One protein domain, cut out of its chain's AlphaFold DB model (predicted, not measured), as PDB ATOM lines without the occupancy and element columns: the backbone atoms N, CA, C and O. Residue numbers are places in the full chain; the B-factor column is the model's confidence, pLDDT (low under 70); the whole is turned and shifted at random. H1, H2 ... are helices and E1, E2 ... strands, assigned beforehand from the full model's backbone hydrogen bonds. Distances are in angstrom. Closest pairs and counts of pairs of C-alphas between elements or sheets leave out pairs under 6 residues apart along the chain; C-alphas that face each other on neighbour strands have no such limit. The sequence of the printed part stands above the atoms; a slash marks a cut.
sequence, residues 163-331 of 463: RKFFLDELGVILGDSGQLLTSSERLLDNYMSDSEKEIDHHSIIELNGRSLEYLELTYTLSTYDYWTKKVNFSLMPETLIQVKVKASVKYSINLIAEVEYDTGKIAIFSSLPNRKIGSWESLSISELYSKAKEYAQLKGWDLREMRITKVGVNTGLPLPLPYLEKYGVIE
ATOM      1  N   ARG A 163     -35.686  -7.551  12.924       76.50
ATOM      2  CA  ARG A 163     -34.957  -6.908  11.830       76.50
ATOM      3  C   ARG A 163     -35.019  -7.811  10.618       76.50
ATOM      4  O   ARG A 163     -34.866  -9.016  10.751       76.50
ATOM      5  N   LYS A 164     -35.261  -7.217   9.453       77.69
ATOM      6  CA  LYS A 164     -35.334  -7.924   8.173       77.69
ATOM      7  C   LYS A 164     -34.470  -7.189   7.180       77.69
ATOM      8  O   LYS A 164     -34.647  -5.977   7.023       77.69
ATOM      9  N   PHE A 165     -33.562  -7.891   6.524       85.25
ATOM     10  CA  PHE A 165     -32.738  -7.282   5.494       85.25
ATOM     11  C   PHE A 165     -32.341  -8.266   4.404       85.25
ATOM     12  O   PHE A 165     -32.303  -9.474   4.617       85.25
ATOM     13  N   PHE A 166     -32.072  -7.697   3.232       85.75
ATOM     14  CA  PHE A 166     -31.561  -8.385   2.057       85.75
ATOM     15  C   PHE A 166     -30.180  -7.849   1.696       85.75
ATOM     16  O   PHE A 166     -29.937  -6.640   1.806       85.75
ATOM     17  N   LEU A 167     -29.326  -8.741   1.207       88.62
ATOM     18  CA  LEU A 167     -27.999  -8.455   0.674       88.62
ATOM     19  C   LEU A 167     -27.888  -9.028  -0.740       88.62
ATOM     20  O   LEU A 167     -28.366 -10.130  -0.977       88.62
ATOM     21  N   ASP A 168     -27.284  -8.275  -1.660       84.81
ATOM     22  CA  ASP A 168     -27.127  -8.661  -3.078       84.81
ATOM     23  C   ASP A 168     -25.643  -8.864  -3.437       84.81
ATOM     24  O   ASP A 168     -25.235  -9.923  -3.893       84.81
ATOM     25  N   GLU A 169     -24.790  -7.869  -3.170       82.31
ATOM     26  CA  GLU A 169     -23.431  -7.823  -3.739       82.31
ATOM     27  C   GLU A 169     -22.385  -7.408  -2.685       82.31
ATOM     28  O   GLU A 169     -21.877  -6.292  -2.736       82.31
ATOM     29  N   LEU A 170     -22.077  -8.258  -1.691       86.69
ATOM     30  CA  LEU A 170     -20.963  -7.994  -0.758       86.69
ATOM     31  C   LEU A 170     -19.627  -8.395  -1.389       86.69
ATOM     32  O   LEU A 170     -19.406  -9.573  -1.677       86.69
ATOM     33  N   GLY A 171     -18.712  -7.437  -1.520       86.00
ATOM     34  CA  GLY A 171     -17.414  -7.695  -2.127       86.00
ATOM     35  C   GLY A 171     -16.300  -6.738  -1.734       86.00
ATOM     36  O   GLY A 171     -16.532  -5.606  -1.308       86.00
ATOM     37  N   VAL A 172     -15.072  -7.226  -1.927       86.62
ATOM     38  CA  VAL A 172     -13.837  -6.431  -1.939       86.62
ATOM     39  C   VAL A 172     -13.387  -6.290  -3.393       86.62
ATOM     40  O   VAL A 172     -13.302  -7.287  -4.112       86.62
ATOM     41  N   ILE A 173     -13.126  -5.058  -3.822       86.19
ATOM     42  CA  ILE A 173     -12.787  -4.676  -5.196       86.19
ATOM     43  C   ILE A 173     -11.433  -3.954  -5.173       86.19
ATOM     44  O   ILE A 173     -11.215  -3.078  -4.331       86.19
ATOM     45  N   LEU A 174     -10.527  -4.314  -6.091       78.56
ATOM     46  CA  LEU A 174      -9.222  -3.657  -6.262       78.56
ATOM     47  C   LEU A 174      -9.211  -2.732  -7.487       78.56
ATOM     48  O   LEU A 174      -9.198  -3.205  -8.628       78.56
ATOM     49  N   GLY A 175      -9.136  -1.423  -7.240       64.38
ATOM     50  CA  GLY A 175      -8.852  -0.402  -8.252       64.38
ATOM     51  C   GLY A 175      -9.804  -0.356  -9.452       64.38
ATOM     52  O   GLY A 175     -10.880  -0.956  -9.460       64.38
ATOM     53  N   ASP A 176      -9.375   0.352 -10.500       53.81
ATOM     54  CA  ASP A 176     -10.157   0.621 -11.721       53.81
ATOM     55  C   ASP A 176     -10.466  -0.633 -12.563       53.81
ATOM     56  O   ASP A 176     -11.190  -0.564 -13.556       53.81
ATOM     57  N   SER A 177      -9.934  -1.795 -12.172       57.56
ATOM     58  CA  SER A 177     -10.181  -3.078 -12.839       57.56
ATOM     59  C   SER A 177     -11.599  -3.616 -12.615       57.56
ATOM     60  O   SER A 177     -12.065  -4.451 -13.390       57.56
ATOM     61  N   GLY A 178     -12.278  -3.178 -11.544       61.53
ATOM     62  CA  GLY A 178     -13.599  -3.686 -11.157       61.53
ATOM     63  C   GLY A 178     -13.616  -5.175 -10.782       61.53
ATOM     64  O   GLY A 178     -14.689  -5.768 -10.685       61.53
ATOM     65  N   GLN A 179     -12.449  -5.801 -10.588       66.44
ATOM     66  CA  GLN A 179     -12.359  -7.230 -10.319       66.44
ATOM     67  C   GLN A 179     -12.866  -7.547  -8.903       66.44
ATOM     68  O   GLN A 179     -12.289  -7.114  -7.904       66.44
ATOM     69  N   LEU A 180     -13.945  -8.331  -8.825       72.25
ATOM     70  CA  LEU A 180     -14.491  -8.847  -7.573       72.25
ATOM     71  C   LEU A 180     -13.564  -9.934  -7.015       72.25
ATOM     72  O   LEU A 180     -13.368 -10.973  -7.645       72.25
ATOM     73  N   LEU A 181     -13.012  -9.714  -5.822       69.00
ATOM     74  CA  LEU A 181     -12.039 -10.630  -5.216       69.00
ATOM     75  C   LEU A 181     -12.655 -11.768  -4.402       69.00
ATOM     76  O   LEU A 181     -11.950 -12.679  -3.973       69.00
ATOM     77  N   THR A 182     -13.960 -11.723  -4.151       65.12
ATOM     78  CA  THR A 182     -14.647 -12.696  -3.301       65.12
ATOM     79  C   THR A 182     -15.723 -13.432  -4.080       65.12
ATOM     80  O   THR A 182     -16.723 -12.831  -4.461       65.12
ATOM     81  N   SER A 183     -15.567 -14.747  -4.234       53.09
ATOM     82  CA  SER A 183     -16.614 -15.654  -4.707       53.09
ATOM     83  C   SER A 183     -17.023 -16.590  -3.567       53.09
ATOM     84  O   SER A 183     -16.218 -17.328  -3.007       53.09
ATOM     85  N   SER A 184     -18.278 -16.525  -3.142       61.22
ATOM     86  CA  SER A 184     -18.893 -17.583  -2.334       61.22
ATOM     87  C   SER A 184     -20.385 -17.579  -2.593       61.22
ATOM     88  O   SER A 184     -20.941 -16.536  -2.928       61.22
ATOM     89  N   GLU A 185     -21.008 -18.732  -2.374       64.25
ATOM     90  CA  GLU A 185     -22.460 -18.901  -2.385       64.25
ATOM     91  C   GLU A 185     -23.154 -18.082  -1.284       64.25
ATOM     92  O   GLU A 185     -24.321 -17.740  -1.425       64.25
ATOM     93  N   ARG A 186     -22.448 -17.743  -0.191       70.31
ATOM     94  CA  ARG A 186     -22.954 -16.869   0.879       70.31
ATOM     95  C   ARG A 186     -22.216 -15.537   0.908       70.31
ATOM     96  O   ARG A 186     -20.986 -15.470   0.756       70.31
ATOM     97  N   LEU A 187     -22.965 -14.465   1.140       78.00
ATOM     98  CA  LEU A 187     -22.400 -13.141   1.354       78.00
ATOM     99  C   LEU A 187     -21.865 -13.035   2.785       78.00
ATOM    100  O   LEU A 187     -20.824 -12.417   2.972       78.00
ATOM    101  N   LEU A 188     -22.485 -13.688   3.774       79.31
ATOM    102  CA  LEU A 188     -22.070 -13.616   5.180       79.31
ATOM    103  C   LEU A 188     -21.863 -14.983   5.844       79.31
ATOM    104  O   LEU A 188     -22.614 -15.930   5.614       79.31
ATOM    105  N   ASP A 189     -20.889 -15.044   6.755       72.50
ATOM    106  CA  ASP A 189     -20.770 -16.118   7.738       72.50
ATOM    107  C   ASP A 189     -21.268 -15.625   9.111       72.50
ATOM    108  O   ASP A 189     -21.245 -14.432   9.439       72.50
ATOM    109  N   ASN A 190     -21.736 -16.548   9.952       62.81
ATOM    110  CA  ASN A 190     -22.075 -16.211  11.330       62.81
ATOM    111  C   ASN A 190     -20.785 -16.191  12.166       62.81
ATOM    112  O   ASN A 190     -20.209 -17.245  12.445       62.81
ATOM    113  N   TYR A 191     -20.315 -15.004  12.553       51.66
ATOM    114  CA  TYR A 191     -19.173 -14.855  13.452       51.66
ATOM    115  C   TYR A 191     -19.452 -13.790  14.514       51.66
ATOM    116  O   TYR A 191     -19.714 -12.638  14.184       51.66
ATOM    117  N   MET A 192     -19.311 -14.216  15.773       47.62
ATOM    118  CA  MET A 192     -19.501 -13.491  17.039       47.62
ATOM    119  C   MET A 192     -20.961 -13.136  17.375       47.62
ATOM    120  O   MET A 192     -21.642 -12.362  16.704       47.62
ATOM    121  N   SER A 193     -21.429 -13.743  18.465       42.84
ATOM    122  CA  SER A 193     -22.728 -13.533  19.099       42.84
ATOM    123  C   SER A 193     -22.504 -13.511  20.612       42.84
ATOM    124  O   SER A 193     -22.954 -14.408  21.315       42.84
ATOM    125  N   ASP A 194     -21.792 -12.494  21.107       43.12
ATOM    126  CA  ASP A 194     -21.904 -12.072  22.524       43.12
ATOM    127  C   ASP A 194     -23.259 -11.387  22.790       43.12
ATOM    128  O   ASP A 194     -23.590 -10.951  23.890       43.12
ATOM    129  N   SER A 195     -24.054 -11.273  21.736       48.69
ATOM    130  CA  SER A 195     -25.397 -10.762  21.693       48.69
ATOM    131  C   SER A 195     -26.416 -11.870  21.850       48.69
ATOM    132  O   SER A 195     -26.353 -12.951  21.257       48.69
ATOM    133  N   GLU A 196     -27.438 -11.542  22.617       54.53
ATOM    134  CA  GLU A 196     -28.668 -12.293  22.676       54.53
ATOM    135  C   GLU A 196     -29.501 -12.007  21.402       54.53
ATOM    136  O   GLU A 196     -30.491 -11.271  21.408       54.53
ATOM    137  N   LYS A 197     -29.029 -12.513  20.257       65.25
ATOM    138  CA  LYS A 197     -29.729 -12.465  18.967       65.25
ATOM    139  C   LYS A 197     -30.218 -13.859  18.593       65.25
ATOM    140  O   LYS A 197     -29.474 -14.836  18.653       65.25
ATOM    141  N   GLU A 198     -31.467 -13.949  18.167       66.94
ATOM    142  CA  GLU A 198     -32.061 -15.155  17.605       66.94
ATOM    143  C   GLU A 198     -32.178 -14.987  16.088       66.94
ATOM    144  O   GLU A 198     -32.692 -13.980  15.593       66.94
ATOM    145  N   ILE A 199     -31.654 -15.961  15.340       74.75
ATOM    146  CA  ILE A 199     -31.837 -16.026  13.889       74.75
ATOM    147  C   ILE A 199     -33.209 -16.647  13.647       74.75
ATOM    148  O   ILE A 199     -33.346 -17.868  13.656       74.75
ATOM    149  N   ASP A 200     -34.215 -15.802  13.437       73.00
ATOM    150  CA  ASP A 200     -35.579 -16.250  13.148       73.00
ATOM    151  C   ASP A 200     -35.647 -16.936  11.775       73.00
ATOM    152  O   ASP A 200     -36.384 -17.905  11.582       73.00
ATOM    153  N   HIS A 201     -34.901 -16.410  10.796       74.06
ATOM    154  CA  HIS A 201     -34.865 -16.942   9.437       74.06
ATOM    155  C   HIS A 201     -33.584 -16.540   8.694       74.06
ATOM    156  O   HIS A 201     -33.149 -15.393   8.765       74.06
ATOM    157  N   HIS A 202     -33.016 -17.468   7.921       85.06
ATOM    158  CA  HIS A 202     -31.887 -17.231   7.016       85.06
ATOM    159  C   HIS A 202     -32.091 -18.049   5.743       85.06
ATOM    160  O   HIS A 202     -32.260 -19.267   5.811       85.06
ATOM    161  N   SER A 203     -32.110 -17.388   4.589       78.88
ATOM    162  CA  SER A 203     -32.262 -18.055   3.294       78.88
ATOM    163  C   SER A 203     -31.526 -17.323   2.179       78.88
ATOM    164  O   SER A 203     -31.276 -16.121   2.250       78.88
ATOM    165  N   ILE A 204     -31.175 -18.081   1.144       81.50
ATOM    166  CA  ILE A 204     -30.613 -17.576  -0.106       81.50
ATOM    167  C   ILE A 204     -31.718 -17.652  -1.161       81.50
ATOM    168  O   ILE A 204     -32.396 -18.675  -1.277       81.50
ATOM    169  N   ILE A 205     -31.926 -16.564  -1.895       77.69
ATOM    170  CA  ILE A 205     -32.979 -16.405  -2.895       77.69
ATOM    171  C   ILE A 205     -32.326 -16.054  -4.230       77.69
ATOM    172  O   ILE A 205     -31.727 -14.994  -4.370       77.69
ATOM    173  N   GLU A 206     -32.510 -16.906  -5.232       78.81
ATOM    174  CA  GLU A 206     -32.049 -16.638  -6.595       78.81
ATOM    175  C   GLU A 206     -33.091 -15.811  -7.364       78.81
ATOM    176  O   GLU A 206     -34.230 -16.240  -7.557       78.81
ATOM    177  N   LEU A 207     -32.711 -14.615  -7.816       66.31
ATOM    178  CA  LEU A 207     -33.569 -13.685  -8.554       66.31
ATOM    179  C   LEU A 207     -32.820 -13.119  -9.763       66.31
ATOM    180  O   LEU A 207     -31.818 -12.427  -9.622       66.31
ATOM    181  N   ASN A 208     -33.333 -13.375 -10.972       72.50
ATOM    182  CA  ASN A 208     -32.757 -12.887 -12.237       72.50
ATOM    183  C   ASN A 208     -31.258 -13.218 -12.412       72.50
ATOM    184  O   ASN A 208     -30.493 -12.391 -12.908       72.50
ATOM    185  N   GLY A 209     -30.835 -14.416 -11.989       70.00
ATOM    186  CA  GLY A 209     -29.436 -14.858 -12.064       70.00
ATOM    187  C   GLY A 209     -28.513 -14.237 -11.010       70.00
ATOM    188  O   GLY A 209     -27.297 -14.294 -11.171       70.00
ATOM    189  N   ARG A 210     -29.078 -13.623  -9.963       71.88
ATOM    190  CA  ARG A 210     -28.349 -13.088  -8.808       71.88
ATOM    191  C   ARG A 210     -28.778 -13.794  -7.534       71.88
ATOM    192  O   ARG A 210     -29.972 -14.031  -7.341       71.88
ATOM    193  N   SER A 211     -27.816 -14.011  -6.648       76.50
ATOM    194  CA  SER A 211     -28.047 -14.606  -5.339       76.50
ATOM    195  C   SER A 211     -28.275 -13.519  -4.292       76.50
ATOM    196  O   SER A 211     -27.403 -12.686  -4.057       76.50
ATOM    197  N   LEU A 212     -29.459 -13.502  -3.679       80.88
ATOM    198  CA  LEU A 212     -29.803 -12.590  -2.592       80.88
ATOM    199  C   LEU A 212     -29.804 -13.327  -1.258       80.88
ATOM    200  O   LEU A 212     -30.483 -14.339  -1.106       80.88
ATOM    201  N   GLU A 213     -29.143 -12.773  -0.252       86.62
ATOM    202  CA  GLU A 213     -29.160 -13.324   1.100       86.62
ATOM    203  C   GLU A 213     -30.174 -12.572   1.971       86.62
ATOM    204  O   GLU A 213     -30.083 -11.352   2.135       86.62
ATOM    205  N   TYR A 214     -31.162 -13.290   2.511       84.44
ATOM    206  CA  TYR A 214     -32.205 -12.757   3.386       84.44
ATOM    207  C   TYR A 214     -32.009 -13.224   4.827       84.44
ATOM    208  O   TYR A 214     -31.857 -14.420   5.090       84.44
ATOM    209  N   LEU A 215     -32.077 -12.276   5.765       84.06
ATOM    210  CA  LEU A 215     -32.002 -12.541   7.198       84.06
ATOM    211  C   LEU A 215     -33.150 -11.863   7.956       84.06
ATOM    212  O   LEU A 215     -33.423 -10.672   7.775       84.06
ATOM    213  N   GLU A 216     -33.780 -12.629   8.848       80.50
ATOM    214  CA  GLU A 216     -34.708 -12.166   9.881       80.50
ATOM    215  C   GLU A 216     -34.123 -12.472  11.258       80.50
ATOM    216  O   GLU A 216     -33.764 -13.614  11.542       80.50
ATOM    217  N   LEU A 217     -34.011 -11.446  12.098       77.38
ATOM    218  CA  LEU A 217     -33.343 -11.527  13.392       77.38
ATOM    219  C   LEU A 217     -34.215 -10.916  14.490       77.38
ATOM    220  O   LEU A 217     -34.709  -9.797  14.319       77.38
ATOM    221  N   THR A 218     -34.304 -11.582  15.638       70.50
ATOM    222  CA  THR A 218     -34.870 -11.037  16.875       70.50
ATOM    223  C   THR A 218     -33.737 -10.709  17.842       70.50
ATOM    224  O   THR A 218     -32.868 -11.533  18.097       70.50
ATOM    225  N   TYR A 219     -33.733  -9.492  18.385       63.66
ATOM    226  CA  TYR A 219     -32.738  -9.043  19.366       63.66
ATOM    227  C   TYR A 219     -33.356  -8.995  20.758       63.66
ATOM    228  O   TYR A 219     -34.483  -8.503  20.883       63.66
ATOM    229  N   THR A 220     -32.605  -9.418  21.779       50.53
ATOM    230  CA  THR A 220     -32.921  -9.162  23.196       50.53
ATOM    231  C   THR A 220     -31.967  -8.178  23.887       50.53
ATOM    232  O   THR A 220     -32.384  -7.495  24.820       50.53
ATOM    233  N   LEU A 221     -30.770  -7.930  23.340       48.03
ATOM    234  CA  LEU A 221     -29.915  -6.779  23.676       48.03
ATOM    235  C   LEU A 221     -29.236  -6.229  22.413       48.03
ATOM    236  O   LEU A 221     -28.820  -6.982  21.539       48.03
ATOM    237  N   SER A 222     -29.151  -4.902  22.281       46.66
ATOM    238  CA  SER A 222     -28.649  -4.242  21.068       46.66
ATOM    239  C   SER A 222     -27.261  -3.635  21.278       46.66
ATOM    240  O   SER A 222     -27.141  -2.428  21.503       46.66
ATOM    241  N   THR A 223     -26.201  -4.432  21.174       46.97
ATOM    242  CA  THR A 223     -24.832  -3.897  21.117       46.97
ATOM    243  C   THR A 223     -23.984  -4.666  20.111       46.97
ATOM    244  O   THR A 223     -23.865  -5.877  20.217       46.97
ATOM    245  N   TYR A 224     -23.409  -3.921  19.158       52.88
ATOM    246  CA  TYR A 224     -22.290  -4.303  18.280       52.88
ATOM    247  C   TYR A 224     -22.369  -5.697  17.650       52.88
ATOM    248  O   TYR A 224     -21.478  -6.526  17.809       52.88
ATOM    249  N   ASP A 225     -23.445  -5.926  16.898       60.38
ATOM    250  CA  ASP A 225     -23.703  -7.202  16.247       60.38
ATOM    251  C   ASP A 225     -23.305  -7.220  14.785       60.38
ATOM    252  O   ASP A 225     -23.986  -6.654  13.924       60.38
ATOM    253  N   TYR A 226     -22.228  -7.937  14.499       71.38
ATOM    254  CA  TYR A 226     -21.691  -8.051  13.159       71.38
ATOM    255  C   TYR A 226     -22.045  -9.396  12.552       71.38
ATOM    256  O   TYR A 226     -21.913 -10.443  13.181       71.38
ATOM    257  N   TRP A 227     -22.456  -9.359  11.296       78.44
ATOM    258  CA  TRP A 227     -22.366 -10.516  10.432       78.44
ATOM    259  C   TRP A 227     -21.205 -10.287   9.506       78.44
ATOM    260  O   TRP A 227     -21.115  -9.222   8.899       78.44
ATOM    261  N   THR A 228     -20.305 -11.255   9.416       81.62
ATOM    262  CA  THR A 228     -19.082 -11.078   8.648       81.62
ATOM    263  C   THR A 228     -18.720 -12.339   7.925       81.62
ATOM    264  O   THR A 228     -18.903 -13.439   8.420       81.62
ATOM    265  N   LYS A 229     -18.128 -12.166   6.762       85.00
ATOM    266  CA  LYS A 229     -17.450 -13.223   6.050       85.00
ATOM    267  C   LYS A 229     -15.956 -13.054   6.230       85.00
ATOM    268  O   LYS A 229     -15.439 -11.934   6.161       85.00
ATOM    269  N   LYS A 230     -15.262 -14.167   6.457       86.19
ATOM    270  CA  LYS A 230     -13.800 -14.158   6.502       86.19
ATOM    271  C   LYS A 230     -13.258 -13.904   5.102       86.19
ATOM    272  O   LYS A 230     -13.658 -14.547   4.135       86.19
ATOM    273  N   VAL A 231     -12.326 -12.973   5.017       86.44
ATOM    274  CA  VAL A 231     -11.571 -12.658   3.808       86.44
ATOM    275  C   VAL A 231     -10.095 -12.588   4.168       86.44
ATOM    276  O   VAL A 231      -9.738 -12.621   5.343       86.44
ATOM    277  N   ASN A 232      -9.214 -12.553   3.175       87.38
ATOM    278  CA  ASN A 232      -7.796 -12.412   3.459       87.38
ATOM    279  C   ASN A 232      -7.074 -11.739   2.295       87.38
ATOM    280  O   ASN A 232      -6.559 -12.413   1.404       87.38
ATOM    281  N   PHE A 233      -7.049 -10.410   2.309       86.62
ATOM    282  CA  PHE A 233      -6.438  -9.602   1.253       86.62
ATOM    283  C   PHE A 233      -5.559  -8.513   1.855       86.62
ATOM    284  O   PHE A 233      -5.898  -7.954   2.897       86.62
ATOM    285  N   SER A 234      -4.453  -8.182   1.194       89.50
ATOM    286  CA  SER A 234      -3.668  -6.999   1.552       89.50
ATOM    287  C   SER A 234      -4.497  -5.739   1.303       89.50
ATOM    288  O   SER A 234      -5.127  -5.601   0.255       89.50
ATOM    289  N   LEU A 235      -4.519  -4.831   2.277       90.62
ATOM    290  CA  LEU A 235      -5.218  -3.558   2.172       90.62
ATOM    291  C   LEU A 235      -4.365  -2.582   1.352       90.62
ATOM    292  O   LEU A 235      -3.335  -2.103   1.821       90.62
ATOM    293  N   MET A 236      -4.827  -2.271   0.142       89.38
ATOM    294  CA  MET A 236      -4.169  -1.364  -0.807       89.38
ATOM    295  C   MET A 236      -4.891  -0.003  -0.881       89.38
ATOM    296  O   MET A 236      -6.088   0.047  -0.572       89.38
ATOM    297  N   PRO A 237      -4.227   1.096  -1.297       89.19
ATOM    298  CA  PRO A 237      -4.836   2.431  -1.413       89.19
ATOM    299  C   PRO A 237      -6.156   2.484  -2.193       89.19
ATOM    300  O   PRO A 237      -7.064   3.219  -1.817       89.19
ATOM    301  N   GLU A 238      -6.268   1.679  -3.241       86.06
ATOM    302  CA  GLU A 238      -7.397   1.584  -4.167       86.06
ATOM    303  C   GLU A 238      -8.452   0.538  -3.769       86.06
ATOM    304  O   GLU A 238      -9.303   0.159  -4.577       86.06
ATOM    305  N   THR A 239      -8.394   0.035  -2.532       88.81
ATOM    306  CA  THR A 239      -9.347  -0.972  -2.055       88.81
ATOM    307  C   THR A 239     -10.715  -0.349  -1.805       88.81
ATOM    308  O   THR A 239     -10.868   0.530  -0.955       88.81
ATOM    309  N   LEU A 240     -11.728  -0.879  -2.486       89.12
ATOM    310  CA  LEU A 240     -13.130  -0.556  -2.270       89.12
ATOM    311  C   LEU A 240     -13.843  -1.768  -1.679       89.12
ATOM    312  O   LEU A 240     -13.816  -2.859  -2.243       89.12
ATOM    313  N   ILE A 241     -14.537  -1.567  -0.566       89.88
ATOM    314  CA  ILE A 241     -15.490  -2.555  -0.056       89.88
ATOM    315  C   ILE A 241     -16.878  -2.011  -0.319       89.88
ATOM    316  O   ILE A 241     -17.149  -0.854   0.012       89.88
ATOM    317  N   GLN A 242     -17.743  -2.830  -0.904       91.00
ATOM    318  CA  GLN A 242     -19.103  -2.436  -1.224       91.00
ATOM    319  C   GLN A 242     -20.085  -3.546  -0.875       91.00
ATOM    320  O   GLN A 242     -19.772  -4.732  -0.958       91.00
ATOM    321  N   VAL A 243     -21.287  -3.134  -0.480       90.88
ATOM    322  CA  VAL A 243     -22.442  -4.010  -0.363       90.88
ATOM    323  C   VAL A 243     -23.701  -3.284  -0.795       90.88
ATOM    324  O   VAL A 243     -23.894  -2.106  -0.492       90.88
ATOM    325  N   LYS A 244     -24.584  -3.995  -1.489       89.81
ATOM    326  CA  LYS A 244     -25.926  -3.512  -1.799       89.81
ATOM    327  C   LYS A 244     -26.927  -4.141  -0.835       89.81
ATOM    328  O   LYS A 244     -27.039  -5.365  -0.769       89.81
ATOM    329  N   VAL A 245     -27.620  -3.296  -0.072       89.06
ATOM    330  CA  VAL A 245     -28.473  -3.701   1.053       89.06
ATOM    331  C   VAL A 245     -29.880  -3.139   0.921       89.06
ATOM    332  O   VAL A 245     -30.074  -2.036   0.412       89.06
ATOM    333  N   LYS A 246     -30.867  -3.868   1.435       85.31
ATOM    334  CA  LYS A 246     -32.231  -3.370   1.644       85.31
ATOM    335  C   LYS A 246     -32.699  -3.789   3.029       85.31
ATOM    336  O   LYS A 246     -32.955  -4.967   3.259       85.31
ATOM    337  N   ALA A 247     -32.823  -2.829   3.937       80.31
ATOM    338  CA  ALA A 247     -33.244  -3.063   5.317       80.31
ATOM    339  C   ALA A 247     -34.702  -2.639   5.554       80.31
ATOM    340  O   ALA A 247     -35.250  -1.792   4.838       80.31
ATOM    341  N   SER A 248     -35.336  -3.234   6.565       68.69
ATOM    342  CA  SER A 248     -36.682  -2.867   7.001       68.69
ATOM    343  C   SER A 248     -36.749  -1.458   7.602       68.69
ATOM    344  O   SER A 248     -35.747  -0.837   7.940       68.69
ATOM    345  N   VAL A 249     -37.979  -0.963   7.760       53.25
ATOM    346  CA  VAL A 249     -38.317   0.410   8.187       53.25
ATOM    347  C   VAL A 249     -37.736   0.830   9.531       53.25
ATOM    348  O   VAL A 249     -37.605   2.018   9.797       53.25
ATOM    349  N   LYS A 250     -37.377  -0.135  10.373       52.88
ATOM    350  CA  LYS A 250     -37.099   0.110  11.785       52.88
ATOM    351  C   LYS A 250     -35.598   0.223  12.108       52.88
ATOM    352  O   LYS A 250     -35.275   0.685  13.194       52.88
ATOM    353  N   TYR A 251     -34.687  -0.157  11.197       59.31
ATOM    354  CA  TYR A 251     -33.247  -0.257  11.493       59.31
ATOM    355  C   TYR A 251     -32.355   0.127  10.322       59.31
ATOM    356  O   TYR A 251     -32.612  -0.291   9.192       59.31
ATOM    357  N   SER A 252     -31.272   0.856  10.615       67.56
ATOM    358  CA  SER A 252     -30.190   1.045   9.658       67.56
ATOM    359  C   SER A 252     -29.037   0.065   9.885       67.56
ATOM    360  O   SER A 252     -28.785  -0.409  10.992       67.56
ATOM    361  N   ILE A 253     -28.406  -0.294   8.778       77.50
ATOM    362  CA  ILE A 253     -27.320  -1.250   8.622       77.50
ATOM    363  C   ILE A 253     -26.153  -0.459   8.045       77.50
ATOM    364  O   ILE A 253     -26.349   0.354   7.137       77.50
ATOM    365  N   ASN A 254     -24.947  -0.685   8.554       79.56
ATOM    366  CA  ASN A 254     -23.733  -0.194   7.913       79.56
ATOM    367  C   ASN A 254     -22.820  -1.348   7.501       79.56
ATOM    368  O   ASN A 254     -22.859  -2.439   8.072       79.56
ATOM    369  N   LEU A 255     -22.023  -1.099   6.469       86.19
ATOM    370  CA  LEU A 255     -20.967  -1.995   6.029       86.19
ATOM    371  C   LEU A 255     -19.799  -1.883   7.002       86.19
ATOM    372  O   LEU A 255     -19.498  -0.786   7.475       86.19
ATOM    373  N   ILE A 256     -19.131  -2.996   7.273       85.56
ATOM    374  CA  ILE A 256     -17.949  -3.041   8.124       85.56
ATOM    375  C   ILE A 256     -16.798  -3.807   7.474       85.56
ATOM    376  O   ILE A 256     -17.007  -4.690   6.639       85.56
ATOM    377  N   ALA A 257     -15.585  -3.481   7.907       87.38
ATOM    378  CA  ALA A 257     -14.351  -4.137   7.508       87.38
ATOM    379  C   ALA A 257     -13.397  -4.263   8.696       87.38
ATOM    380  O   ALA A 257     -13.093  -3.272   9.355       87.38
ATOM    381  N   GLU A 258     -12.922  -5.474   8.961       87.50
ATOM    382  CA  GLU A 258     -11.886  -5.759   9.953       87.50
ATOM    383  C   GLU A 258     -10.515  -5.686   9.276       87.50
ATOM    384  O   GLU A 258     -10.286  -6.351   8.261       87.50
ATOM    385  N   VAL A 259      -9.622  -4.871   9.838       88.12
ATOM    386  CA  VAL A 259      -8.238  -4.714   9.393       88.12
ATOM    387  C   VAL A 259      -7.305  -5.233  10.483       88.12
ATOM    388  O   VAL A 259      -7.329  -4.735  11.609       88.12
ATOM    389  N   GLU A 260      -6.482  -6.218  10.136       88.75
ATOM    390  CA  GLU A 260      -5.380  -6.734  10.951       88.75
ATOM    391  C   GLU A 260      -4.066  -6.060  10.527       88.75
ATOM    392  O   GLU A 260      -3.796  -5.888   9.337       88.75
ATOM    393  N   TYR A 261      -3.266  -5.666  11.512       87.62
ATOM    394  CA  TYR A 261      -1.947  -5.048  11.353       87.62
ATOM    395  C   TYR A 261      -0.852  -6.046  11.766       87.62
ATOM    396  O   TYR A 261      -1.118  -6.937  12.573       87.62
ATOM    397  N   ASP A 262       0.398  -5.850  11.326       79.56
ATOM    398  CA  ASP A 262       1.551  -6.752  11.582       79.56
ATOM    399  C   ASP A 262       1.745  -7.208  13.033       79.56
ATOM    400  O   ASP A 262       2.308  -8.262  13.316       79.56
ATOM    401  N   THR A 263       1.307  -6.384  13.979       69.94
ATOM    402  CA  THR A 263       1.458  -6.636  15.416       69.94
ATOM    403  C   THR A 263       0.335  -7.508  15.995       69.94
ATOM    404  O   THR A 263       0.201  -7.589  17.213       69.94
ATOM    405  N   GLY A 264      -0.500  -8.120  15.143       74.31
ATOM    406  CA  GLY A 264      -1.695  -8.883  15.531       74.31
ATOM    407  C   GLY A 264      -2.843  -8.005  16.039       74.31
ATOM    408  O   GLY A 264      -3.843  -8.509  16.551       74.31
ATOM    409  N   LYS A 265      -2.694  -6.681  15.927       79.75
ATOM    410  CA  LYS A 265      -3.696  -5.695  16.336       79.75
ATOM    411  C   LYS A 265      -4.786  -5.606  15.285       79.75
ATOM    412  O   LYS A 265      -4.512  -5.741  14.096       79.75
ATOM    413  N   ILE A 266      -6.009  -5.353  15.732       77.50
ATOM    414  CA  ILE A 266      -7.196  -5.358  14.881       77.50
ATOM    415  C   ILE A 266      -7.973  -4.060  15.088       77.50
ATOM    416  O   ILE A 266      -8.128  -3.597  16.218       77.50
ATOM    417  N   ALA A 267      -8.482  -3.492  13.998       75.12
ATOM    418  CA  ALA A 267      -9.439  -2.393  14.024       75.12
ATOM    419  C   ALA A 267     -10.593  -2.669  13.054       75.12
ATOM    420  O   ALA A 267     -10.379  -3.179  11.955       75.12
ATOM    421  N   ILE A 268     -11.819  -2.328  13.453       77.75
ATOM    422  CA  ILE A 268     -13.010  -2.477  12.607       77.75
ATOM    423  C   ILE A 268     -13.445  -1.098  12.129       77.75
ATOM    424  O   ILE A 268     -13.715  -0.218  12.941       77.75
ATOM    425  N   PHE A 269     -13.554  -0.928  10.820       80.19
ATOM    426  CA  PHE A 269     -13.989   0.295  10.155       80.19
ATOM    427  C   PHE A 269     -15.406   0.124   9.632       80.19
ATOM    428  O   PHE A 269     -15.772  -0.971   9.209       80.19
ATOM    429  N   SER A 270     -16.192   1.199   9.612       78.62
ATOM    430  CA  SER A 270     -17.562   1.150   9.104       78.62
ATOM    431  C   SER A 270     -17.893   2.238   8.087       78.62
ATOM    432  O   SER A 270     -17.391   3.361   8.174       78.62
ATOM    433  N   SER A 271     -18.810   1.932   7.167       80.50
ATOM    434  CA  SER A 271     -19.476   2.937   6.340       80.50
ATOM    435  C   SER A 271     -20.474   3.758   7.163       80.50
ATOM    436  O   SER A 271     -20.836   3.413   8.292       80.50
ATOM    437  N   LEU A 272     -20.998   4.821   6.552       73.69
ATOM    438  CA  LEU A 272     -22.246   5.415   7.024       73.69
ATOM    439  C   LEU A 272     -23.394   4.394   6.900       73.69
ATOM    440  O   LEU A 272     -23.353   3.544   6.001       73.69
ATOM    441  N   PRO A 273     -24.404   4.461   7.781       72.81
ATOM    442  CA  PRO A 273     -25.586   3.615   7.677       72.81
ATOM    443  C   PRO A 273     -26.430   3.959   6.444       72.81
ATOM    444  O   PRO A 273     -26.370   5.086   5.937       72.81
ATOM    445  N   ASN A 274     -27.256   3.008   5.997       73.00
ATOM    446  CA  ASN A 274     -28.248   3.272   4.953       73.00
ATOM    447  C   ASN A 274     -29.195   4.409   5.372       73.00
ATOM    448  O   ASN A 274     -29.640   4.484   6.519       73.00
ATOM    449  N   ARG A 275     -29.498   5.302   4.428       68.06
ATOM    450  CA  ARG A 275     -30.254   6.542   4.676       68.06
ATOM    451  C   ARG A 275     -31.725   6.415   4.305       68.06
ATOM    452  O   ARG A 275     -32.575   7.028   4.944       68.06
ATOM    453  N   LYS A 276     -32.032   5.642   3.266       70.94
ATOM    454  CA  LYS A 276     -33.383   5.400   2.768       70.94
ATOM    455  C   LYS A 276     -33.852   4.013   3.175       70.94
ATOM    456  O   LYS A 276     -33.245   2.976   2.906       70.94
ATOM    457  N   ILE A 277     -34.977   4.037   3.861       65.88
ATOM    458  CA  ILE A 277     -35.664   2.883   4.407       65.88
ATOM    459  C   ILE A 277     -36.321   2.066   3.291       65.88
ATOM    460  O   ILE A 277     -36.982   2.624   2.418       65.88
ATOM    461  N   GLY A 278     -36.205   0.733   3.356       71.19
ATOM    462  CA  GLY A 278     -36.950  -0.167   2.474       71.19
ATOM    463  C   GLY A 278     -36.571  -0.059   0.996       71.19
ATOM    464  O   GLY A 278     -37.231  -0.668   0.157       71.19
ATOM    465  N   SER A 279     -35.509   0.677   0.673       82.25
ATOM    466  CA  SER A 279     -34.945   0.800  -0.665       82.25
ATOM    467  C   SER A 279     -33.575   0.147  -0.723       82.25
ATOM    468  O   SER A 279     -32.860   0.100   0.276       82.25
ATOM    469  N   TRP A 280     -33.209  -0.332  -1.907       86.62
ATOM    470  CA  TRP A 280     -31.847  -0.771  -2.161       86.62
ATOM    471  C   TRP A 280     -30.892   0.423  -2.087       86.62
ATOM    472  O   TRP A 280     -31.081   1.405  -2.804       86.62
ATOM    473  N   GLU A 281     -29.870   0.319  -1.243       87.56
ATOM    474  CA  GLU A 281     -28.761   1.266  -1.170       87.56
ATOM    475  C   GLU A 281     -27.422   0.551  -1.324       87.56
ATOM    476  O   GLU A 281     -27.242  -0.569  -0.847       87.56
ATOM    477  N   SER A 282     -26.479   1.232  -1.971       88.44
ATOM    478  CA  SER A 282     -25.083   0.813  -2.032       88.44
ATOM    479  C   SER A 282     -24.314   1.474  -0.896       88.44
ATOM    480  O   SER A 282     -24.170   2.696  -0.870       88.44
ATOM    481  N   LEU A 283     -23.817   0.665   0.029       87.38
ATOM    482  CA  LEU A 283     -22.910   1.087   1.088       87.38
ATOM    483  C   LEU A 283     -21.482   0.783   0.664       87.38
ATOM    484  O   LEU A 283     -21.221  -0.296   0.133       87.38
ATOM    485  N   SER A 284     -20.558   1.707   0.915       88.75
ATOM    486  CA  SER A 284     -19.154   1.512   0.568       88.75
ATOM    487  C   SER A 284     -18.182   2.088   1.594       88.75
ATOM    488  O   SER A 284     -18.502   3.015   2.343       88.75
ATOM    489  N   ILE A 285     -16.976   1.520   1.616       86.00
ATOM    490  CA  ILE A 285     -15.807   2.047   2.321       86.00
ATOM    491  C   ILE A 285     -14.693   2.227   1.282       86.00
ATOM    492  O   ILE A 285     -13.912   1.313   1.035       86.00
ATOM    493  N   SER A 286     -14.650   3.398   0.645       83.44
ATOM    494  CA  SER A 286     -13.636   3.765  -0.361       83.44
ATOM    495  C   SER A 286     -12.362   4.364   0.244       83.44
ATOM    496  O   SER A 286     -11.331   4.434  -0.407       83.44
ATOM    497  N   GLU A 287     -12.428   4.810   1.497       82.88
ATOM    498  CA  GLU A 287     -11.322   5.455   2.220       82.88
ATOM    499  C   GLU A 287     -10.695   4.514   3.257       82.88
ATOM    500  O   GLU A 287     -10.095   4.965   4.232       82.88
ATOM    501  N   LEU A 288     -10.880   3.197   3.114       86.94
ATOM    502  CA  LEU A 288     -10.454   2.251   4.145       86.94
ATOM    503  C   LEU A 288      -8.948   2.350   4.404       86.94
ATOM    504  O   LEU A 288      -8.533   2.428   5.554       86.94
ATOM    505  N   TYR A 289      -8.142   2.396   3.342       90.00
ATOM    506  CA  TYR A 289      -6.689   2.478   3.457       90.00
ATOM    507  C   TYR A 289      -6.231   3.752   4.175       90.00
ATOM    508  O   TYR A 289      -5.424   3.685   5.102       90.00
ATOM    509  N   SER A 290      -6.749   4.921   3.781       85.81
ATOM    510  CA  SER A 290      -6.367   6.195   4.400       85.81
ATOM    511  C   SER A 290      -6.790   6.251   5.867       85.81
ATOM    512  O   SER A 290      -5.975   6.616   6.714       85.81
ATOM    513  N   LYS A 291      -8.011   5.798   6.186       83.69
ATOM    514  CA  LYS A 291      -8.515   5.712   7.564       83.69
ATOM    515  C   LYS A 291      -7.704   4.742   8.416       83.69
ATOM    516  O   LYS A 291      -7.331   5.089   9.534       83.69
ATOM    517  N   ALA A 292      -7.389   3.560   7.890       85.88
ATOM    518  CA  ALA A 292      -6.598   2.555   8.593       85.88
ATOM    519  C   ALA A 292      -5.167   3.027   8.860       85.88
ATOM    520  O   ALA A 292      -4.649   2.823   9.962       85.88
ATOM    521  N   LYS A 293      -4.561   3.712   7.887       88.00
ATOM    522  CA  LYS A 293      -3.231   4.303   8.014       88.00
ATOM    523  C   LYS A 293      -3.200   5.421   9.057       88.00
ATOM    524  O   LYS A 293      -2.339   5.397   9.931       88.00
ATOM    525  N   GLU A 294      -4.125   6.381   8.995       81.56
ATOM    526  CA  GLU A 294      -4.179   7.496   9.954       81.56
ATOM    527  C   GLU A 294      -4.453   6.989  11.378       81.56
ATOM    528  O   GLU A 294      -3.808   7.427  12.333       81.56
ATOM    529  N   TYR A 295      -5.342   6.001  11.520       78.88
ATOM    530  CA  TYR A 295      -5.625   5.365  12.805       78.88
ATOM    531  C   TYR A 295      -4.385   4.690  13.409       78.88
ATOM    532  O   TYR A 295      -4.053   4.930  14.572       78.88
ATOM    533  N   ALA A 296      -3.653   3.898  12.623       82.38
ATOM    534  CA  ALA A 296      -2.425   3.259  13.087       82.38
ATOM    535  C   ALA A 296      -1.324   4.271  13.438       82.38
ATOM    536  O   ALA A 296      -0.652   4.096  14.454       82.38
ATOM    537  N   GLN A 297      -1.185   5.365  12.680       82.56
ATOM    538  CA  GLN A 297      -0.246   6.447  13.005       82.56
ATOM    539  C   GLN A 297      -0.553   7.086  14.363       82.56
ATOM    540  O   GLN A 297       0.354   7.257  15.176       82.56
ATOM    541  N   LEU A 298      -1.825   7.381  14.645       75.69
ATOM    542  CA  LEU A 298      -2.248   7.927  15.940       75.69
ATOM    543  C   LEU A 298      -1.966   6.981  17.107       75.69
ATOM    544  O   LEU A 298      -1.680   7.430  18.216       75.69
ATOM    545  N   LYS A 299      -2.063   5.673  16.870       74.94
ATOM    546  CA  LYS A 299      -1.837   4.646  17.890       74.94
ATOM    547  C   LYS A 299      -0.376   4.182  17.973       74.94
ATOM    548  O   LYS A 299      -0.064   3.356  18.830       74.94
ATOM    549  N   GLY A 300       0.508   4.681  17.104       82.12
ATOM    550  CA  GLY A 300       1.903   4.239  17.010       82.12
ATOM    551  C   GLY A 300       2.042   2.767  16.607       82.12
ATOM    552  O   GLY A 300       2.895   2.057  17.136       82.12
ATOM    553  N   TRP A 301       1.146   2.265  15.754       83.81
ATOM    554  CA  TRP A 301       1.177   0.887  15.256       83.81
ATOM    555  C   TRP A 301       2.045   0.771  14.001       83.81
ATOM    556  O   TRP A 301       2.201   1.738  13.256       83.81
ATOM    557  N   ASP A 302       2.610  -0.419  13.786       80.31
ATOM    558  CA  ASP A 302       3.381  -0.715  12.579       80.31
ATOM    559  C   ASP A 302       2.463  -0.764  11.343       80.31
ATOM    560  O   ASP A 302       1.289  -1.126  11.443       80.31
ATOM    561  N   LEU A 303       3.007  -0.353  10.200       83.38
ATOM    562  CA  LEU A 303       2.302  -0.135   8.934       83.38
ATOM    563  C   LEU A 303       2.877  -0.987   7.788       83.38
ATOM    564  O   LEU A 303       2.569  -0.691   6.632       83.38
ATOM    565  N   ARG A 304       3.751  -1.973   8.054       83.69
ATOM    566  CA  ARG A 304       4.391  -2.764   6.983       83.69
ATOM    567  C   ARG A 304       3.364  -3.608   6.234       83.69
ATOM    568  O   ARG A 304       3.395  -3.615   5.006       83.69
ATOM    569  N   GLU A 305       2.424  -4.221   6.943       85.56
ATOM    570  CA  GLU A 305       1.237  -4.851   6.377       85.56
ATOM    571  C   GLU A 305      -0.039  -4.432   7.115       85.56
ATOM    572  O   GLU A 305      -0.145  -4.415   8.344       85.56
ATOM    573  N   MET A 306      -1.055  -4.134   6.308       91.94
ATOM    574  CA  MET A 306      -2.450  -4.043   6.717       91.94
ATOM    575  C   MET A 306      -3.221  -5.055   5.881       91.94
ATOM    576  O   MET A 306      -3.065  -5.097   4.658       91.94
ATOM    577  N   ARG A 307      -4.054  -5.875   6.513       91.94
ATOM    578  CA  ARG A 307      -4.814  -6.931   5.840       91.94
ATOM    579  C   ARG A 307      -6.281  -6.823   6.188       91.94
ATOM    580  O   ARG A 307      -6.629  -6.661   7.349       91.94
ATOM    581  N   ILE A 308      -7.144  -6.971   5.192       91.19
ATOM    582  CA  ILE A 308      -8.580  -7.116   5.405       91.19
ATOM    583  C   ILE A 308      -8.837  -8.580   5.743       91.19
ATOM    584  O   ILE A 308      -8.593  -9.463   4.916       91.19
ATOM    585  N   THR A 309      -9.326  -8.830   6.952       88.50
ATOM    586  CA  THR A 309      -9.555 -10.182   7.486       88.50
ATOM    587  C   THR A 309     -11.027 -10.558   7.520       88.50
ATOM    588  O   THR A 309     -11.381 -11.740   7.472       88.50
ATOM    589  N   LYS A 310     -11.914  -9.562   7.592       87.62
ATOM    590  CA  LYS A 310     -13.364  -9.758   7.529       87.62
ATOM    591  C   LYS A 310     -14.049  -8.577   6.872       87.62
ATOM    592  O   LYS A 310     -13.637  -7.434   7.049       87.62
ATOM    593  N   VAL A 311     -15.144  -8.856   6.177       89.00
ATOM    594  CA  VAL A 311     -16.079  -7.842   5.679       89.00
ATOM    595  C   VAL A 311     -17.498  -8.278   5.969       89.00
ATOM    596  O   VAL A 311     -17.776  -9.474   6.054       89.00
ATOM    597  N   GLY A 312     -18.404  -7.330   6.148       88.56
ATOM    598  CA  GLY A 312     -19.767  -7.683   6.493       88.56
ATOM    599  C   GLY A 312     -20.642  -6.496   6.816       88.56
ATOM    600  O   GLY A 312     -20.359  -5.377   6.398       88.56
ATOM    601  N   VAL A 313     -21.704  -6.737   7.574       83.94
ATOM    602  CA  VAL A 313     -22.626  -5.685   7.992       83.94
ATOM    603  C   VAL A 313     -22.832  -5.682   9.501       83.94
ATOM    604  O   VAL A 313     -22.929  -6.733  10.134       83.94
ATOM    605  N   ASN A 314     -22.920  -4.490  10.090       78.25
ATOM    606  CA  ASN A 314     -23.437  -4.332  11.442       78.25
ATOM    607  C   ASN A 314     -24.958  -4.282  11.377       78.25
ATOM    608  O   ASN A 314     -25.555  -3.497  10.638       78.25
ATOM    609  N   THR A 315     -25.568  -5.108  12.203       73.25
ATOM    610  CA  THR A 315     -27.012  -5.284  12.290       73.25
ATOM    611  C   THR A 315     -27.568  -4.819  13.637       73.25
ATOM    612  O   THR A 315     -28.777  -4.910  13.830       73.25
ATOM    613  N   GLY A 316     -26.723  -4.278  14.533       61.19
ATOM    614  CA  GLY A 316     -27.066  -3.688  15.836       61.19
ATOM    615  C   GLY A 316     -27.564  -2.233  15.768       61.19
ATOM    616  O   GLY A 316     -27.937  -1.746  14.704       61.19
ATOM    617  N   LEU A 317     -27.667  -1.524  16.906       51.09
ATOM    618  CA  LEU A 317     -28.032  -0.097  16.886       51.09
ATOM    619  C   LEU A 317     -26.949   0.701  16.136       51.09
ATOM    620  O   LEU A 317     -25.788   0.679  16.551       51.09
ATOM    621  N   PRO A 318     -27.311   1.420  15.068       46.31
ATOM    622  CA  PRO A 318     -26.403   2.253  14.300       46.31
ATOM    623  C   PRO A 318     -26.232   3.569  15.058       46.31
ATOM    624  O   PRO A 318     -26.747   4.609  14.659       46.31
ATOM    625  N   LEU A 319     -25.579   3.523  16.220       41.22
ATOM    626  CA  LEU A 319     -25.152   4.757  16.860       41.22
ATOM    627  C   LEU A 319     -24.130   5.430  15.930       41.22
ATOM    628  O   LEU A 319     -23.209   4.755  15.456       41.22
ATOM    629  N   PRO A 320     -24.223   6.752  15.705       35.44
ATOM    630  CA  PRO A 320     -23.022   7.547  15.505       35.44
ATOM    631  C   PRO A 320     -22.120   7.230  16.701       35.44
ATOM    632  O   PRO A 320     -22.481   7.511  17.844       35.44
ATOM    633  N   LEU A 321     -21.026   6.507  16.461       38.91
ATOM    634  CA  LEU A 321     -20.120   6.043  17.509       38.91
ATOM    635  C   LEU A 321     -19.670   7.262  18.336       38.91
ATOM    636  O   LEU A 321     -18.985   8.116  17.771       38.91
ATOM    637  N   PRO A 322     -20.004   7.375  19.641       30.03
ATOM    638  CA  PRO A 322     -19.853   8.635  20.377       30.03
ATOM    639  C   PRO A 322     -18.415   9.113  20.630       30.03
ATOM    640  O   PRO A 322     -18.246  10.066  21.382       30.03
ATOM    641  N   TYR A 323     -17.378   8.487  20.060       31.05
ATOM    642  CA  TYR A 323     -15.988   8.887  20.323       31.05
ATOM    643  C   TYR A 323     -15.020   8.895  19.131       31.05
ATOM    644  O   TYR A 323     -13.889   9.341  19.305       31.05
ATOM    645  N   LEU A 324     -15.419   8.496  17.916       37.53
ATOM    646  CA  LEU A 324     -14.514   8.514  16.749       37.53
ATOM    647  C   LEU A 324     -15.235   8.870  15.437       37.53
ATOM    648  O   LEU A 324     -15.037   8.211  14.414       37.53
ATOM    649  N   GLU A 325     -16.024   9.951  15.422       37.41
ATOM    650  CA  GLU A 325     -16.597  10.504  14.175       37.41
ATOM    651  C   GLU A 325     -15.530  10.804  13.106       37.41
ATOM    652  O   GLU A 325     -15.823  10.739  11.915       37.41
ATOM    653  N   LYS A 326     -14.269  11.051  13.496       36.81
ATOM    654  CA  LYS A 326     -13.185  11.309  12.538       36.81
ATOM    655  C   LYS A 326     -12.769  10.066  11.724       36.81
ATOM    656  O   LYS A 326     -12.316  10.227  10.596       36.81
ATOM    657  N   TYR A 327     -12.940   8.844  12.250       40.31
ATOM    658  CA  TYR A 327     -12.376   7.623  11.635       40.31
ATOM    659  C   TYR A 327     -13.353   6.460  11.436       40.31
ATOM    660  O   TYR A 327     -13.045   5.559  10.659       40.31
ATOM    661  N   GLY A 328     -14.519   6.458  12.092       44.62
ATOM    662  CA  GLY A 328     -15.490   5.363  11.967       44.62
ATOM    663  C   GLY A 328     -14.946   4.012  12.442       44.62
ATOM    664  O   GLY A 328     -15.254   2.991  11.830       44.62
ATOM    665  N   VAL A 329     -14.105   4.024  13.484       43.84
ATOM    666  CA  VAL A 329     -13.471   2.827  14.056       43.84
ATOM    667  C   VAL A 329     -14.236   2.363  15.291       43.84
ATOM    668  O   VAL A 329     -14.442   3.144  16.220       43.84
ATOM    669  N   ILE A 330     -14.626   1.088  15.315       48.06
ATOM    670  CA  ILE A 330     -15.038   0.396  16.537       48.06
ATOM    671  C   ILE A 330     -13.752  -0.095  17.200       48.06
ATOM    672  O   ILE A 330     -13.096  -1.019  16.715       48.06
ATOM    673  N   GLU A 331     -13.358   0.566  18.286       42.00
ATOM    674  CA  GLU A 331     -12.301   0.066  19.157       42.00
ATOM    675  C   GLU A 331     -12.883  -1.147  19.897       42.00
ATOM    676  O   GLU A 331     -13.821  -1.005  20.681       42.00
TER     677      GLU A 331
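Overview. This is residues 163 to 331 of the 463 residues of the protein "Tetratricopeptide repeat protein" of Candidatus Aerophobetes bacterium (UniProt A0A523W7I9). Two strongly twisted sheets stand partly face to face, with E2, E6 and E9 of the larger one opposite E10 and E7 of the smaller one. The long hairpin E3 and E4 of the larger sheet runs crosswise at one end of the body, and H1 packs at the other end. The printed part has 169 residues, with ten named strands and one named helix in the order E1 to E9, H1, E10; the class is mostly strand. The larger sheet is branched, with antiparallel neighbours, and the smaller runs E5, E10, E7, E8, all antiparallel. The whole is compact, with a radius of gyration of the C-alphas of 15.6 A and spans of 42 by 37 by 26 A.

Arrangement. E1, residues 163 to 167, has antiparallel E4, residues 210 to 219, on one side, with N 165 and O 215 3.1 A apart. On the other side is antiparallel E6, residues 239 to 247, with N 166 and O 246 2.9 A apart. E3, residues 197 to 207, forms a hairpin with E4; N 203 and O 214 are 3.0 A apart. E2, residues 171 to 174, lies on the same side of E6 as E1, with N 173 and O 240 2.8 A apart. E9, residues 281 to 285, lies on the other side of E6, with N 283 and O 243 2.8 A apart. In the smaller sheet, E5, residues 226 to 234, is the edge strand beside E10, residues 306 to 314, with N 229 and O 311 2.8 A apart. E7, residues 254 to 261, is the next neighbour of E10, with N 258 and O 310 2.8 A apart. E7 forms a hairpin with E8, residues 266 to 270, with N 259 and O 267 2.8 A apart. Between the sheets, the closest C-alphas of E7 and E9 are those of Leu 255 and Leu 283, 6.1 A apart. H1, residues 288 to 299, is on the smaller sheet, two layers with a helix on one face, at a height over the sheet of 8.8 A. It lies over E7 and only just over E8, with 3 C-alphas, slantwise to the strands at 54 degrees to E7 on the local plane. The closest C-alphas of H1 and E8 are those of Leu 288 and Phe 269, 7.2 A apart. Every O i to N i+4 pair in H1 is within hydrogen-bond range.

Along the chain. E1 begins at C-alpha 163, (-34.957, -6.908, 11.830). E3 is 27.8 A long and bends by 53 degrees at residue 200; E4 is 28.8 A and E6 25.1 A. H1, 16.4 A long, begins at C-alpha 288, (-10.454, 2.251, 4.145). E10, 21.5 A long, ends at C-alpha 314, (-23.437, -4.332, 11.442).

Size, cuts and confidence. The two C-alphas farthest apart, Asn 208 and Gly 300, are 48.5 A apart. The printed part has no cut. The link from E2 to E3, 22 residues, is long. Residues 329 to 330 pair antiparallel with residues 268 to 269 of E8. The mean pLDDT of the printed part is 73.6; 51 residues are under 70, among them 190 to 198 and 316 to 331.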